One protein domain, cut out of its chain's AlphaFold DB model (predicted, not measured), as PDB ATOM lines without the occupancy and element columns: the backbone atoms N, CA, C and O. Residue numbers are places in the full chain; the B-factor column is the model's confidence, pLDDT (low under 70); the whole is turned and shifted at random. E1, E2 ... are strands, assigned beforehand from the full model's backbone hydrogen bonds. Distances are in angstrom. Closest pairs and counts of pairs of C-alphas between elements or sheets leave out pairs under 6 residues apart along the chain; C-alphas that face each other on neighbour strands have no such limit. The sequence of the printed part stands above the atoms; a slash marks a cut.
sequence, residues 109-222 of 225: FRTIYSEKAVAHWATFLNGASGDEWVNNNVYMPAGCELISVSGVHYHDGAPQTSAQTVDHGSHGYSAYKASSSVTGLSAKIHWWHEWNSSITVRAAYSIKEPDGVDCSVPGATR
ATOM      1  N   PHE A 109     170.344 200.102 244.167       87.25
ATOM      2  CA  PHE A 109     169.691 201.183 243.444       87.25
ATOM      3  C   PHE A 109     170.569 202.424 243.490       87.25
ATOM      4  O   PHE A 109     171.133 202.763 244.531       87.25
ATOM      5  N   ARG A 110     170.647 203.120 242.364       88.00
ATOM      6  CA  ARG A 110     171.351 204.391 242.233       88.00
ATOM      7  C   ARG A 110     170.511 205.344 241.399       88.00
ATOM      8  O   ARG A 110     169.790 204.917 240.500       88.00
ATOM      9  N   THR A 111     170.641 206.635 241.673       91.56
ATOM     10  CA  THR A 111     170.153 207.679 240.771       91.56
ATOM     11  C   THR A 111     171.312 208.225 239.945       91.56
ATOM     12  O   THR A 111     172.345 208.592 240.501       91.56
ATOM     13  N   ILE A 112     171.141 208.278 238.626       94.00
ATOM     14  CA  ILE A 112     172.026 209.010 237.706       94.00
ATOM     15  C   ILE A 112     171.215 210.096 236.994       94.00
ATOM     16  O   ILE A 112     169.996 209.980 236.876       94.00
ATOM     17  N   TYR A 113     171.866 211.148 236.509       94.56
ATOM     18  CA  TYR A 113     171.200 212.314 235.921       94.56
ATOM     19  C   TYR A 113     171.636 212.534 234.482       94.56
ATOM     20  O   TYR A 113     172.788 212.271 234.144       94.56
ATOM     21  N   SER A 114     170.753 213.049 233.627       95.38
ATOM     22  CA  SER A 114     171.143 213.450 232.277       95.38
ATOM     23  C   SER A 114     172.197 214.560 232.318       95.38
ATOM     24  O   SER A 114     172.062 215.525 233.060       95.38
ATOM     25  N   GLU A 115     173.237 214.474 231.493       94.12
ATOM     26  CA  GLU A 115     174.259 215.532 231.423       94.12
ATOM     27  C   GLU A 115     173.668 216.857 230.922       94.12
ATOM     28  O   GLU A 115     174.019 217.945 231.391       94.12
ATOM     29  N   LYS A 116     172.734 216.765 229.971       91.50
ATOM     30  CA  LYS A 116     172.010 217.913 229.428       91.50
ATOM     31  C   LYS A 116     170.733 218.154 230.223       91.50
ATOM     32  O   LYS A 116     169.993 217.215 230.520       91.50
ATOM     33  N   ALA A 117     170.485 219.421 230.540       93.62
ATOM     34  CA  ALA A 117     169.182 219.885 230.992       93.62
ATOM     35  C   ALA A 117     168.325 220.261 229.779       93.62
ATOM     36  O   ALA A 117     168.834 220.809 228.801       93.62
ATOM     37  N   VAL A 118     167.032 219.976 229.870       94.25
ATOM     38  CA  VAL A 118     166.002 220.500 228.978       94.25
ATOM     39  C   VAL A 118     165.580 221.851 229.538       94.25
ATOM     40  O   VAL A 118     165.142 221.930 230.688       94.25
ATOM     41  N   ALA A 119     165.740 222.911 228.750       93.19
ATOM     42  CA  ALA A 119     165.413 224.268 229.159       93.19
ATOM     43  C   ALA A 119     164.568 224.947 228.084       93.19
ATOM     44  O   ALA A 119     165.000 225.075 226.939       93.19
ATOM     45  N   HIS A 120     163.383 225.406 228.478       90.75
ATOM     46  CA  HIS A 120     162.462 226.138 227.612       90.75
ATOM     47  C   HIS A 120     162.017 227.415 228.307       90.75
ATOM     48  O   HIS A 120     161.822 227.450 229.523       90.75
ATOM     49  N   TRP A 121     161.874 228.471 227.519       85.69
ATOM     50  CA  TRP A 121     161.438 229.781 227.974       85.69
ATOM     51  C   TRP A 121     160.309 230.261 227.074       85.69
ATOM     52  O   TRP A 121     160.349 230.089 225.855       85.69
ATOM     53  N   ALA A 122     159.306 230.886 227.676       79.19
ATOM     54  CA  ALA A 122     158.204 231.441 226.919       79.19
ATOM     55  C   ALA A 122     158.646 232.680 226.119       79.19
ATOM     56  O   ALA A 122     159.041 233.705 226.678       79.19
ATOM     57  N   THR A 123     158.547 232.610 224.791       68.56
ATOM     58  CA  THR A 123     158.667 233.775 223.905       68.56
ATOM     59  C   THR A 123     157.328 234.509 223.807       68.56
ATOM     60  O   THR A 123     156.390 233.990 223.207       68.56
ATOM     61  N   PHE A 124     157.253 235.742 224.322       60.62
ATOM     62  CA  PHE A 124     156.198 236.732 224.034       60.62
ATOM     63  C   PHE A 124     154.742 236.236 224.173       60.62
ATOM     64  O   PHE A 124     154.013 236.173 223.185       60.62
ATOM     65  N   LEU A 125     154.293 235.955 225.406       65.62
ATOM     66  CA  LEU A 125     152.887 235.693 225.787       65.62
ATOM     67  C   LEU A 125     152.201 234.474 225.144       65.62
ATOM     68  O   LEU A 125     151.091 234.131 225.545       65.62
ATOM     69  N   ASN A 126     152.843 233.790 224.201       73.12
ATOM     70  CA  ASN A 126     152.315 232.568 223.618       73.12
ATOM     71  C   ASN A 126     152.794 231.375 224.438       73.12
ATOM     72  O   ASN A 126     153.990 231.082 224.500       73.12
ATOM     73  N   GLY A 127     151.845 230.695 225.077       79.12
ATOM     74  CA  GLY A 127     152.122 229.410 225.695       79.12
ATOM     75  C   GLY A 127     152.547 228.379 224.652       79.12
ATOM     76  O   GLY A 127     152.108 228.426 223.500       79.12
ATOM     77  N   ALA A 128     153.416 227.463 225.055       89.31
ATOM     78  CA  ALA A 128     153.855 226.357 224.223       89.31
ATOM     79  C   ALA A 128     153.965 225.094 225.070       89.31
ATOM     80  O   ALA A 128     154.236 225.146 226.271       89.31
ATOM     81  N   SER A 129     153.753 223.960 224.419       93.50
ATOM     82  CA  SER A 129     154.040 222.654 224.979       93.50
ATOM     83  C   SER A 129     154.709 221.786 223.931       93.50
ATOM     84  O   SER A 129     154.555 221.993 222.723       93.50
ATOM     85  N   GLY A 130     155.488 220.826 224.398       94.31
ATOM     86  CA  GLY A 130     156.286 220.005 223.516       94.31
ATOM     87  C   GLY A 130     156.889 218.815 224.221       94.31
ATOM     88  O   GLY A 130     156.774 218.630 225.429       94.31
ATOM     89  N   ASP A 131     157.530 217.994 223.411       96.12
ATOM     90  CA  ASP A 131     158.182 216.779 223.841       96.12
ATOM     91  C   ASP A 131     159.654 216.840 223.461       96.12
ATOM     92  O   ASP A 131     159.987 217.071 222.295       96.12
ATOM     93  N   GLU A 132     160.534 216.573 224.418       96.75
ATOM     94  CA  GLU A 132     161.969 216.500 224.174       96.75
ATOM     95  C   GLU A 132     162.540 215.151 224.601       96.75
ATOM     96  O   GLU A 132     162.239 214.618 225.672       96.75
ATOM     97  N   TRP A 133     163.362 214.579 223.727       96.62
ATOM     98  CA  TRP A 133     164.025 213.308 223.970       96.62
ATOM     99  C   TRP A 133     165.355 213.531 224.680       96.62
ATOM    100  O   TRP A 133     166.211 214.269 224.196       96.62
ATOM    101  N   VAL A 134     165.560 212.819 225.784       96.50
ATOM    102  CA  VAL A 134     166.802 212.834 226.561       96.50
ATOM    103  C   VAL A 134     167.442 211.452 226.477       96.50
ATOM    104  O   VAL A 134     166.771 210.440 226.685       96.50
ATOM    105  N   ASN A 135     168.739 211.404 226.152       95.44
ATOM    106  CA  ASN A 135     169.505 210.159 226.002       95.44
ATOM    107  C   ASN A 135     168.844 209.150 225.036       95.44
ATOM    108  O   ASN A 135     168.727 207.950 225.304       95.44
ATOM    109  N   ASN A 136     168.379 209.655 223.888       95.19
ATOM    110  CA  ASN A 136     167.763 208.829 222.853       95.19
ATOM    111  C   ASN A 136     168.764 207.795 222.308       95.19
ATOM    112  O   ASN A 136     169.870 208.164 221.918       95.19
ATOM    113  N   ASN A 137     168.366 206.521 222.265       94.31
ATOM    114  CA  ASN A 137     169.204 205.385 221.852       94.31
ATOM    115  C   ASN A 137     170.501 205.197 222.668       94.31
ATOM    116  O   ASN A 137     171.474 204.635 222.166       94.31
ATOM    117  N   VAL A 138     170.527 205.651 223.923       95.56
ATOM    118  CA  VAL A 138     171.617 205.370 224.868       95.56
ATOM    119  C   VAL A 138     171.269 204.124 225.680       95.56
ATOM    120  O   VAL A 138     170.154 204.008 226.191       95.56
ATOM    121  N   TYR A 139     172.225 203.206 225.824       96.12
ATOM    122  CA  TYR A 139     172.040 201.931 226.520       96.12
ATOM    123  C   TYR A 139     173.114 201.732 227.582       96.12
ATOM    124  O   TYR A 139     174.295 201.933 227.309       96.12
ATOM    125  N   MET A 140     172.694 201.307 228.772       95.44
ATOM    126  CA  MET A 140     173.594 200.885 229.841       95.44
ATOM    127  C   MET A 140     174.272 199.544 229.518       95.44
ATOM    128  O   MET A 140     173.735 198.764 228.718       95.44
ATOM    129  N   PRO A 141     175.415 199.240 230.164       93.50
ATOM    130  CA  PRO A 141     176.045 197.927 230.097       93.50
ATOM    131  C   PRO A 141     175.109 196.783 230.510       93.50
ATOM    132  O   PRO A 141     174.096 196.972 231.189       93.50
ATOM    133  N   ALA A 142     175.467 195.560 230.115       89.88
ATOM    134  CA  ALA A 142     174.725 194.366 230.507       89.88
ATOM    135  C   ALA A 142     174.685 194.211 232.039       89.88
ATOM    136  O   ALA A 142     175.679 194.431 232.723       89.88
ATOM    137  N   GLY A 143     173.525 193.814 232.569       88.38
ATOM    138  CA  GLY A 143     173.293 193.656 234.010       88.38
ATOM    139  C   GLY A 143     172.713 194.893 234.703       88.38
ATOM    140  O   GLY A 143     172.119 194.745 235.770       88.38
ATOM    141  N   CYS A 144     172.812 196.072 234.083       92.75
ATOM    142  CA  CYS A 144     172.166 197.303 234.534       92.75
ATOM    143  C   CYS A 144     170.693 197.348 234.104       92.75
ATOM    144  O   CYS A 144     170.359 196.995 232.972       92.75
ATOM    145  N   GLU A 145     169.806 197.840 234.965       94.50
ATOM    146  CA  GLU A 145     168.372 197.940 234.671       94.50
ATOM    147  C   GLU A 145     167.842 199.343 234.997       94.50
ATOM    148  O   GLU A 145     168.052 199.859 236.091       94.50
ATOM    149  N   LEU A 146     167.120 199.966 234.065       95.31
ATOM    150  CA  LEU A 146     166.397 201.217 234.262       95.31
ATOM    151  C   LEU A 146     165.033 200.917 234.878       95.31
ATOM    152  O   LEU A 146     164.151 200.348 234.217       95.31
ATOM    153  N   ILE A 147     164.860 201.381 236.110       94.44
ATOM    154  CA  ILE A 147     163.683 201.144 236.942       94.44
ATOM    155  C   ILE A 147     162.640 202.227 236.696       94.44
ATOM    156  O   ILE A 147     161.495 201.922 236.364       94.44
ATOM    157  N   SER A 148     163.040 203.492 236.801       92.94
ATOM    158  CA  SER A 148     162.141 204.627 236.606       92.94
ATOM    159  C   SER A 148     162.877 205.866 236.109       92.94
ATOM    160  O   SER A 148     164.101 205.973 236.193       92.94
ATOM    161  N   VAL A 149     162.097 206.797 235.567       95.50
ATOM    162  CA  VAL A 149     162.548 208.124 235.151       95.50
ATOM    163  C   VAL A 149     161.686 209.150 235.868       95.50
ATOM    164  O   VAL A 149     160.463 209.026 235.889       95.50
ATOM    165  N   SER A 150     162.327 210.162 236.426       95.69
ATOM    166  CA  SER A 150     161.709 211.369 236.966       95.69
ATOM    167  C   SER A 150     162.474 212.597 236.460       95.69
ATOM    168  O   SER A 150     163.420 212.464 235.681       95.69
ATOM    169  N   GLY A 151     162.050 213.806 236.831       95.00
ATOM    170  CA  GLY A 151     162.773 215.028 236.486       95.00
ATOM    171  C   GLY A 151     163.196 215.802 237.726       95.00
ATOM    172  O   GLY A 151     162.453 215.852 238.702       95.00
ATOM    173  N   VAL A 152     164.379 216.404 237.687       95.31
ATOM    174  CA  VAL A 152     164.857 217.359 238.691       95.31
ATOM    175  C   VAL A 152     164.636 218.763 238.161       95.31
ATOM    176  O   VAL A 152     165.268 219.156 237.181       95.31
ATOM    177  N   HIS A 153     163.731 219.496 238.803       93.56
ATOM    178  CA  HIS A 153     163.445 220.892 238.498       93.56
ATOM    179  C   HIS A 153     164.592 221.791 238.959       93.56
ATOM    180  O   HIS A 153     165.169 221.551 240.016       93.56
ATOM    181  N   TYR A 154     164.885 222.848 238.209       91.94
ATOM    182  CA  TYR A 154     165.808 223.897 238.620       91.94
ATOM    183  C   TYR A 154     165.040 225.168 238.929       91.94
ATOM    184  O   TYR A 154     164.253 225.638 238.111       91.94
ATOM    185  N   HIS A 155     165.329 225.747 240.087       86.44
ATOM    186  CA  HIS A 155     164.841 227.057 240.484       86.44
ATOM    187  C   HIS A 155     166.048 227.968 240.702       86.44
ATOM    188  O   HIS A 155     166.985 227.583 241.398       86.44
ATOM    189  N   ASP A 156     166.070 229.130 240.050       85.75
ATOM    190  CA  ASP A 156     167.188 230.085 240.108       85.75
ATOM    191  C   ASP A 156     168.566 229.468 239.790       85.75
ATOM    192  O   ASP A 156     169.593 229.825 240.365       85.75
ATOM    193  N   GLY A 157     168.593 228.501 238.865       83.94
ATOM    194  CA  GLY A 157     169.810 227.789 238.461       83.94
ATOM    195  C   GLY A 157     170.282 226.710 239.442       83.94
ATOM    196  O   GLY A 157     171.263 226.029 239.150       83.94
ATOM    197  N   ALA A 158     169.580 226.507 240.559       88.00
ATOM    198  CA  ALA A 158     169.862 225.452 241.523       88.00
ATOM    199  C   ALA A 158     168.900 224.263 241.342       88.00
ATOM    200  O   ALA A 158     167.694 224.475 241.176       88.00
ATOM    201  N   PRO A 159     169.392 223.016 241.402       91.00
ATOM    202  CA  PRO A 159     168.533 221.841 241.350       91.00
ATOM    203  C   PRO A 159     167.690 221.725 242.624       91.00
ATOM    204  O   PRO A 159     168.176 221.912 243.742       91.00
ATOM    205  N   GLN A 160     166.426 221.352 242.472       88.44
ATOM    206  CA  GLN A 160     165.583 220.944 243.588       88.44
ATOM    207  C   GLN A 160     165.931 219.512 244.008       88.44
ATOM    208  O   GLN A 160     166.287 218.665 243.193       88.44
ATOM    209  N   THR A 161     165.836 219.220 245.303       78.25
ATOM    210  CA  THR A 161     166.269 217.932 245.868       78.25
ATOM    211  C   THR A 161     165.350 216.763 245.515       78.25
ATOM    212  O   THR A 161     165.790 215.616 245.527       78.25
ATOM    213  N   SER A 162     164.085 217.024 245.185       83.62
ATOM    214  CA  SER A 162     163.110 215.992 244.839       83.62
ATOM    215  C   SER A 162     162.976 215.822 243.328       83.62
ATOM    216  O   SER A 162     162.562 216.735 242.613       83.62
ATOM    217  N   ALA A 163     163.264 214.613 242.845       85.44
ATOM    218  CA  ALA A 163     163.014 214.242 241.462       85.44
ATOM    219  C   ALA A 163     161.549 213.802 241.292       85.44
ATOM    220  O   ALA A 163     161.138 212.764 241.812       85.44
ATOM    221  N   GLN A 164     160.755 214.594 240.578       89.06
ATOM    222  CA  GLN A 164     159.304 214.437 240.463       89.06
ATOM    223  C   GLN A 164     158.781 215.015 239.147       89.06
ATOM    224  O   GLN A 164     159.504 215.700 238.430       89.06
ATOM    225  N   THR A 165     157.519 214.732 238.832       87.19
ATOM    226  CA  THR A 165     156.747 215.517 237.856       87.19
ATOM    227  C   THR A 165     156.299 216.805 238.537       87.19
ATOM    228  O   THR A 165     155.896 216.761 239.700       87.19
ATOM    229  N   VAL A 166     156.388 217.937 237.843       89.00
ATOM    230  CA  VAL A 166     156.047 219.250 238.404       89.00
ATOM    231  C   VAL A 166     154.956 219.885 237.560       89.00
ATOM    232  O   VAL A 166     155.110 220.021 236.350       89.00
ATOM    233  N   ASP A 167     153.879 220.300 238.218       91.12
ATOM    234  CA  ASP A 167     152.769 221.032 237.620       91.12
ATOM    235  C   ASP A 167     152.459 222.266 238.477       91.12
ATOM    236  O   ASP A 167     152.036 222.156 239.629       91.12
ATOM    237  N   HIS A 168     152.712 223.449 237.919       87.50
ATOM    238  CA  HIS A 168     152.390 224.741 238.526       87.50
ATOM    239  C   HIS A 168     151.143 225.381 237.889       87.50
ATOM    240  O   HIS A 168     150.922 226.589 238.010       87.50
ATOM    241  N   GLY A 169     150.331 224.593 237.180       86.94
ATOM    242  CA  GLY A 169     149.178 225.033 236.404       86.94
ATOM    243  C   GLY A 169     149.603 225.649 235.074       86.94
ATOM    244  O   GLY A 169     149.412 225.051 234.021       86.94
ATOM    245  N   SER A 170     150.222 226.831 235.119       85.56
ATOM    246  CA  SER A 170     150.621 227.575 233.912       85.56
ATOM    247  C   SER A 170     151.928 227.095 233.283       85.56
ATOM    248  O   SER A 170     152.263 227.492 232.172       85.56
ATOM    249  N   HIS A 171     152.708 226.281 233.989       91.12
ATOM    250  CA  HIS A 171     153.945 225.703 233.484       91.12
ATOM    251  C   HIS A 171     154.300 224.448 234.268       91.12
ATOM    252  O   HIS A 171     153.859 224.258 235.403       91.12
ATOM    253  N   GLY A 172     155.120 223.602 233.666       93.31
ATOM    254  CA  GLY A 172     155.555 222.378 234.301       93.31
ATOM    255  C   GLY A 172     156.226 221.426 233.333       93.31
ATOM    256  O   GLY A 172     156.521 221.750 232.177       93.31
ATOM    257  N   TYR A 173     156.493 220.235 233.843       95.56
ATOM    258  CA  TYR A 173     157.018 219.142 233.055       95.56
ATOM    259  C   TYR A 173     156.589 217.800 233.634       95.56
ATOM    260  O   TYR A 173     156.386 217.641 234.837       95.56
ATOM    261  N   SER A 174     156.546 216.799 232.765       96.25
ATOM    262  CA  SER A 174     156.448 215.395 233.134       96.25
ATOM    263  C   SER A 174     157.572 214.610 232.471       96.25
ATOM    264  O   SER A 174     157.912 214.850 231.313       96.25
ATOM    265  N   ALA A 175     158.161 213.674 233.209       96.19
ATOM    266  CA  ALA A 175     159.270 212.857 232.738       96.19
ATOM    267  C   ALA A 175     158.847 211.390 232.669       96.19
ATOM    268  O   ALA A 175     158.301 210.855 233.633       96.19
ATOM    269  N   TYR A 176     159.119 210.736 231.541       94.50
ATOM    270  CA  TYR A 176     158.705 209.355 231.314       94.50
ATOM    271  C   TYR A 176     159.839 208.518 230.735       94.50
ATOM    272  O   TYR A 176     160.622 208.982 229.899       94.50
ATOM    273  N   LYS A 177     159.879 207.241 231.125       95.25
ATOM    274  CA  LYS A 177     160.682 206.228 230.440       95.25
ATOM    275  C   LYS A 177     160.101 206.016 229.043       95.25
ATOM    276  O   LYS A 177     158.928 205.682 228.910       95.25
ATOM    277  N   ALA A 178     160.926 206.197 228.020       94.25
ATOM    278  CA  ALA A 178     160.510 206.068 226.626       94.25
ATOM    279  C   ALA A 178     161.126 204.843 225.927       94.25
ATOM    280  O   ALA A 178     160.651 204.420 224.876       94.25
ATOM    281  N   SER A 179     162.158 204.241 226.521       90.88
ATOM    282  CA  SER A 179     162.710 202.960 226.079       90.88
ATOM    283  C   SER A 179     161.831 201.782 226.516       90.88
ATOM    284  O   SER A 179     161.485 201.661 227.693       90.88
ATOM    285  N   SER A 180     161.558 200.853 225.594       90.00
ATOM    286  CA  SER A 180     161.006 199.526 225.913       90.00
ATOM    287  C   SER A 180     162.065 198.558 226.457       90.00
ATOM    288  O   SER A 180     161.726 197.603 227.154       90.00
ATOM    289  N   SER A 181     163.351 198.811 226.187       93.25
ATOM    290  CA  SER A 181     164.459 198.050 226.766       93.25
ATOM    291  C   SER A 181     164.657 198.415 228.235       93.25
ATOM    292  O   SER A 181     164.648 199.595 228.602       93.25
ATOM    293  N   VAL A 182     164.918 197.402 229.065       92.12
ATOM    294  CA  VAL A 182     165.334 197.587 230.461       92.12
ATOM    295  C   VAL A 182     166.704 198.249 230.571       92.12
ATOM    296  O   VAL A 182     166.951 198.902 231.568       92.12
ATOM    297  N   THR A 183     167.566 198.160 229.558       95.00
ATOM    298  CA  THR A 183     168.893 198.800 229.579       95.00
ATOM    299  C   THR A 183     168.906 200.187 228.937       95.00
ATOM    300  O   THR A 183     169.889 200.911 229.064       95.00
ATOM    301  N   GLY A 184     167.845 200.574 228.220       95.88
ATOM    302  CA  GLY A 184     167.810 201.841 227.486       95.88
ATOM    303  C   GLY A 184     167.477 203.028 228.389       95.88
ATOM    304  O   GLY A 184     166.460 203.003 229.078       95.88
ATOM    305  N   LEU A 185     168.292 204.085 228.330       95.69
ATOM    306  CA  LEU A 185     168.136 205.336 229.090       95.69
ATOM    307  C   LEU A 185     167.321 206.410 228.361       95.69
ATOM    308  O   LEU A 185     167.308 207.571 228.766       95.69
ATOM    309  N   SER A 186     166.619 206.047 227.289       96.75
ATOM    310  CA  SER A 186     165.781 207.005 226.576       96.75
ATOM    311  C   SER A 186     164.616 207.454 227.449       96.75
ATOM    312  O   SER A 186     163.765 206.655 227.858       96.75
ATOM    313  N   ALA A 187     164.593 208.754 227.716       96.62
ATOM    314  CA  ALA A 187     163.541 209.445 228.434       96.62
ATOM    315  C   ALA A 187     162.873 210.472 227.523       96.62
ATOM    316  O   ALA A 187     163.484 210.998 226.590       96.62
ATOM    317  N   LYS A 188     161.613 210.761 227.824       97.00
ATOM    318  CA  LYS A 188     160.842 211.809 227.171       97.00
ATOM    319  C   LYS A 188     160.393 212.805 228.231       97.00
ATOM    320  O   LYS A 188     159.749 212.408 229.205       97.00
ATOM    321  N   ILE A 189     160.758 214.067 228.045       97.06
ATOM    322  CA  ILE A 189     160.309 215.184 228.871       97.06
ATOM    323  C   ILE A 189     159.196 215.887 228.105       97.06
ATOM    324  O   ILE A 189     159.454 216.516 227.079       97.06
ATOM    325  N   HIS A 190     157.968 215.749 228.593       96.75
ATOM    326  CA  HIS A 190     156.868 216.593 228.153       96.75
ATOM    327  C   HIS A 190     156.920 217.888 228.949       96.75
ATOM    328  O   HIS A 190     156.985 217.845 230.178       96.75
ATOM    329  N   TRP A 191     156.885 219.023 228.273       95.25
ATOM    330  CA  TRP A 191     156.937 220.329 228.903       95.25
ATOM    331  C   TRP A 191     155.787 221.214 228.453       95.25
ATOM    332  O   TRP A 191     155.309 221.094 227.326       95.25
ATOM    333  N   TRP A 192     155.379 222.132 229.324       94.00
ATOM    334  CA  TRP A 192     154.452 223.201 228.981       94.00
ATOM    335  C   TRP A 192     154.777 224.463 229.765       94.00
ATOM    336  O   TRP A 192     155.294 224.410 230.883       94.00
ATOM    337  N   HIS A 193     154.476 225.604 229.165       91.25
ATOM    338  CA  HIS A 193     154.602 226.899 229.808       91.25
ATOM    339  C   HIS A 193     153.651 227.915 229.173       91.25
ATOM    340  O   HIS A 193     153.356 227.851 227.979       91.25
ATOM    341  N   GLU A 194     153.240 228.909 229.949       88.75
ATOM    342  CA  GLU A 194     152.442 230.049 229.510       88.75
ATOM    343  C   GLU A 194     153.088 231.375 229.959       88.75
ATOM    344  O   GLU A 194     153.856 231.426 230.924       88.75
ATOM    345  N   TRP A 195     152.748 232.474 229.278       84.81
ATOM    346  CA  TRP A 195     153.144 233.844 229.645       84.81
ATOM    347  C   TRP A 195     154.660 234.080 229.733       84.81
ATOM    348  O   TRP A 195     155.340 233.996 228.719       84.81
ATOM    349  N   ASN A 196     155.169 234.442 230.917       84.06
ATOM    350  CA  ASN A 196     156.573 234.738 231.210       84.06
ATOM    351  C   ASN A 196     157.110 233.699 232.202       84.06
ATOM    352  O   ASN A 196     157.549 234.042 233.300       84.06
ATOM    353  N   SER A 197     157.008 232.424 231.844       87.12
ATOM    354  CA  SER A 197     157.560 231.325 232.631       87.12
ATOM    355  C   SER A 197     158.702 230.640 231.885       87.12
ATOM    356  O   SER A 197     158.838 230.723 230.660       87.12
ATOM    357  N   SER A 198     159.560 229.989 232.658       88.44
ATOM    358  CA  SER A 198     160.644 229.157 232.159       88.44
ATOM    359  C   SER A 198     160.643 227.853 232.921       88.44
ATOM    360  O   SER A 198     160.333 227.826 234.111       88.44
ATOM    361  N   ILE A 199     161.072 226.800 232.251       91.56
ATOM    362  CA  ILE A 199     161.339 225.520 232.881       91.56
ATOM    363  C   ILE A 199     162.788 225.144 232.625       91.56
ATOM    364  O   ILE A 199     163.362 225.425 231.570       91.56
ATOM    365  N   THR A 200     163.401 224.496 233.598       94.75
ATOM    366  CA  THR A 200     164.692 223.847 233.415       94.75
ATOM    367  C   THR A 200     164.661 222.555 234.203       94.75
ATOM    368  O   THR A 200     164.364 222.557 235.398       94.75
ATOM    369  N   VAL A 201     164.900 221.442 233.519       95.25
ATOM    370  CA  VAL A 201     164.766 220.105 234.090       95.25
ATOM    371  C   VAL A 201     165.870 219.181 233.592       95.25
ATOM    372  O   VAL A 201     166.193 219.162 232.405       95.25
ATOM    373  N   ARG A 202     166.433 218.372 234.490       95.69
ATOM    374  CA  ARG A 202     167.247 217.201 234.124       95.69
ATOM    375  C   ARG A 202     166.453 215.924 234.323       95.69
ATOM    376  O   ARG A 202     165.687 215.825 235.276       95.69
ATOM    377  N   ALA A 203     166.658 214.932 233.464       96.44
ATOM    378  CA  ALA A 203     166.118 213.602 233.714       96.44
ATOM    379  C   ALA A 203     166.921 212.939 234.841       96.44
ATOM    380  O   ALA A 203     168.151 212.911 234.791       96.44
ATOM    381  N   ALA A 204     166.231 212.407 235.842       96.06
ATOM    382  CA  ALA A 204     166.792 211.559 236.881       96.06
ATOM    383  C   ALA A 204     166.364 210.115 236.620       96.06
ATOM    384  O   ALA A 204     165.177 209.812 236.487       96.06
ATOM    385  N   TYR A 205     167.339 209.227 236.537       95.62
ATOM    386  CA  TYR A 205     167.152 207.818 236.242       95.62
ATOM    387  C   TYR A 205     167.403 207.023 237.511       95.62
ATOM    388  O   TYR A 205     168.530 207.002 238.005       95.62
ATOM    389  N   SER A 206     166.377 206.344 238.018       94.25
ATOM    390  CA  SER A 206     166.586 205.310 239.025       94.25
ATOM    391  C   SER A 206     166.994 204.035 238.306       94.25
ATOM    392  O   SER A 206     166.224 203.471 237.521       94.25
ATOM    393  N   ILE A 207     168.222 203.607 238.547       94.62
ATOM    394  CA  ILE A 207     168.804 202.411 237.959       94.62
ATOM    395  C   ILE A 207     169.096 201.389 239.047       94.62
ATOM    396  O   ILE A 207     169.301 201.727 240.214       94.62
ATOM    397  N   LYS A 208     169.122 200.128 238.648       92.12
ATOM    398  CA  LYS A 208     169.582 199.009 239.453       92.12
ATOM    399  C   LYS A 208     170.877 198.508 238.836       92.12
ATOM    400  O   LYS A 208     170.873 198.068 237.684       92.12
ATOM    401  N   GLU A 209     171.964 198.600 239.588       89.88
ATOM    402  CA  GLU A 209     173.298 198.207 239.140       89.88
ATOM    403  C   GLU A 209     173.817 197.006 239.939       89.88
ATOM    404  O   GLU A 209     173.555 196.921 241.142       89.88
ATOM    405  N   PRO A 210     174.498 196.043 239.290       87.44
ATOM    406  CA  PRO A 210     175.259 195.028 240.002       87.44
ATOM    407  C   PRO A 210     176.418 195.658 240.783       87.44
ATOM    408  O   PRO A 210     177.020 196.636 240.339       87.44
ATOM    409  N   ASP A 211     176.774 195.071 241.915       77.06
ATOM    410  CA  ASP A 211     177.906 195.517 242.716       77.06
ATOM    411  C   ASP A 211     179.214 195.421 241.926       77.06
ATOM    412  O   ASP A 211     179.468 194.463 241.195       77.06
ATOM    413  N   GLY A 212     180.035 196.465 242.052       76.25
ATOM    414  CA  GLY A 212     181.280 196.610 241.298       76.25
ATOM    415  C   GLY A 212     181.104 197.004 239.826       76.25
ATOM    416  O   GLY A 212     182.109 197.246 239.158       76.25
ATOM    417  N   VAL A 213     179.873 197.118 239.312       83.69
ATOM    418  CA  VAL A 213     179.605 197.560 237.934       83.69
ATOM    419  C   VAL A 213     179.236 199.041 237.911       83.69
ATOM    420  O   VAL A 213     178.373 199.502 238.654       83.69
ATOM    421  N   ASP A 214     179.884 199.801 237.025       86.75
ATOM    422  CA  ASP A 214     179.503 201.180 236.736       86.75
ATOM    423  C   ASP A 214     178.524 201.244 235.562       86.75
ATOM    424  O   ASP A 214     178.904 201.044 234.411       86.75
ATOM    425  N   CYS A 215     177.256 201.530 235.861       89.25
ATOM    426  CA  CYS A 215     176.209 201.685 234.854       89.25
ATOM    427  C   CYS A 215     176.159 203.088 234.220       89.25
ATOM    428  O   CYS A 215     175.232 203.381 233.459       89.25
ATOM    429  N   SER A 216     177.125 203.962 234.519       87.50
ATOM    430  CA  SER A 216     177.247 205.275 233.878       87.50
ATOM    431  C   SER A 216     177.589 205.125 232.405       87.50
ATOM    432  O   SER A 216     178.384 204.276 232.002       87.50
ATOM    433  N   VAL A 217     177.007 205.994 231.590       92.88
ATOM    434  CA  VAL A 217     177.203 206.019 230.141       92.88
ATOM    435  C   VAL A 217     177.237 207.463 229.663       92.88
ATOM    436  O   VAL A 217     176.642 208.319 230.317       92.88
ATOM    437  N   PRO A 218     177.884 207.764 228.524       92.88
ATOM    438  CA  PRO A 218     177.873 209.114 227.973       92.88
ATOM    439  C   PRO A 218     176.448 209.670 227.861       92.88
ATOM    440  O   PRO A 218     175.556 209.008 227.321       92.88
ATOM    441  N   GLY A 219     176.235 210.876 228.385       89.00
ATOM    442  CA  GLY A 219     174.914 211.502 228.475       89.00
ATOM    443  C   GLY A 219     174.207 211.302 229.819       89.00
ATOM    444  O   GLY A 219     173.198 211.970 230.064       89.00
ATOM    445  N   ALA A 220     174.726 210.457 230.717       91.69
ATOM    446  CA  ALA A 220     174.225 210.303 232.081       91.69
ATOM    447  C   ALA A 220     175.361 210.211 233.118       91.69
ATOM    448  O   ALA A 220     176.279 209.406 232.990       91.69
ATOM    449  N   THR A 221     175.279 211.011 234.183       89.19
ATOM    450  CA  THR A 221     176.325 211.139 235.205       89.19
ATOM    451  C   THR A 221     175.842 210.763 236.604       89.19
ATOM    452  O   THR A 221     174.674 210.932 236.950       89.19
ATOM    453  N   ARG A 222     176.781 210.284 237.428       82.25
ATOM    454  CA  ARG A 222     176.620 209.993 238.865       82.25
ATOM    455  C   ARG A 222     176.666 211.239 239.756       82.25
ATOM    456  O   ARG A 222     176.494 211.111 240.964       82.25
TER     457      ARG A 222
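AT A GLANCE: This is residues 109 to 222 of the 225 residues of an uncharacterized protein of Polyangium sp. SDU3-1 (UniProt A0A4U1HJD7). Two strongly twisted sheets lie face to face as an elongated sandwich: a branched sheet of E1, E2, E4, E5 and E8 covers a three-strand sheet in the order E3, E7, E6. The long strand E8 has E1 and E2 along one side and E4 along the other, with E5 beyond E4. The 114 printed residues hold eight named strands, E1 to E8 in chain order, and no named helix; the class is all strand, both sheets antiparallel. The whole is compact, with a radius of gyration of the C-alphas of 14.6 A and spans of 50 by 25 by 20 A.

IN THESE COORDINATES: E1 is residues 109 to 114, beginning at C-alpha 109 (169.691, 201.183, 243.444). E2 is 118 to 121, E3 128 to 134, and E4 145 to 155, 29.9 A long, which bends by 54 degrees at residue 148. E5 is 158 to 163, E6 171 to 177 and E7 187 to 193. E8, residues 198 to 210, is 37.9 A long and ends at C-alpha 210 (175.259, 195.028, 240.002).

HOW THE PARTS SIT: E8 pairs with E1 (N 110 to O 207, 2.9 A), E2 (N 118 to O 201, 2.8 A) and E4 (N 152 to O 202, 2.8 A). E4 and E5 form a hairpin, with N 160 and O 153 2.8 A apart. E7 pairs with E3 (N 130 to O 191, 2.9 A) and, as a hairpin, with E6 (N 174 to O 190, 2.8 A). Between the sheets, the closest C-alphas of E4 and E6 are those of Ser 150 and Ala 175, 5.1 A apart. E2 and E5 are apart.

THE WHOLE: The C-alphas of Leu 125 and Gly 212 are the two farthest apart, 50.7 A. The printed part has no cut, and no link is long. Residues 211 to 222 hold no named element. Residues 123 to 125 are under pLDDT 70.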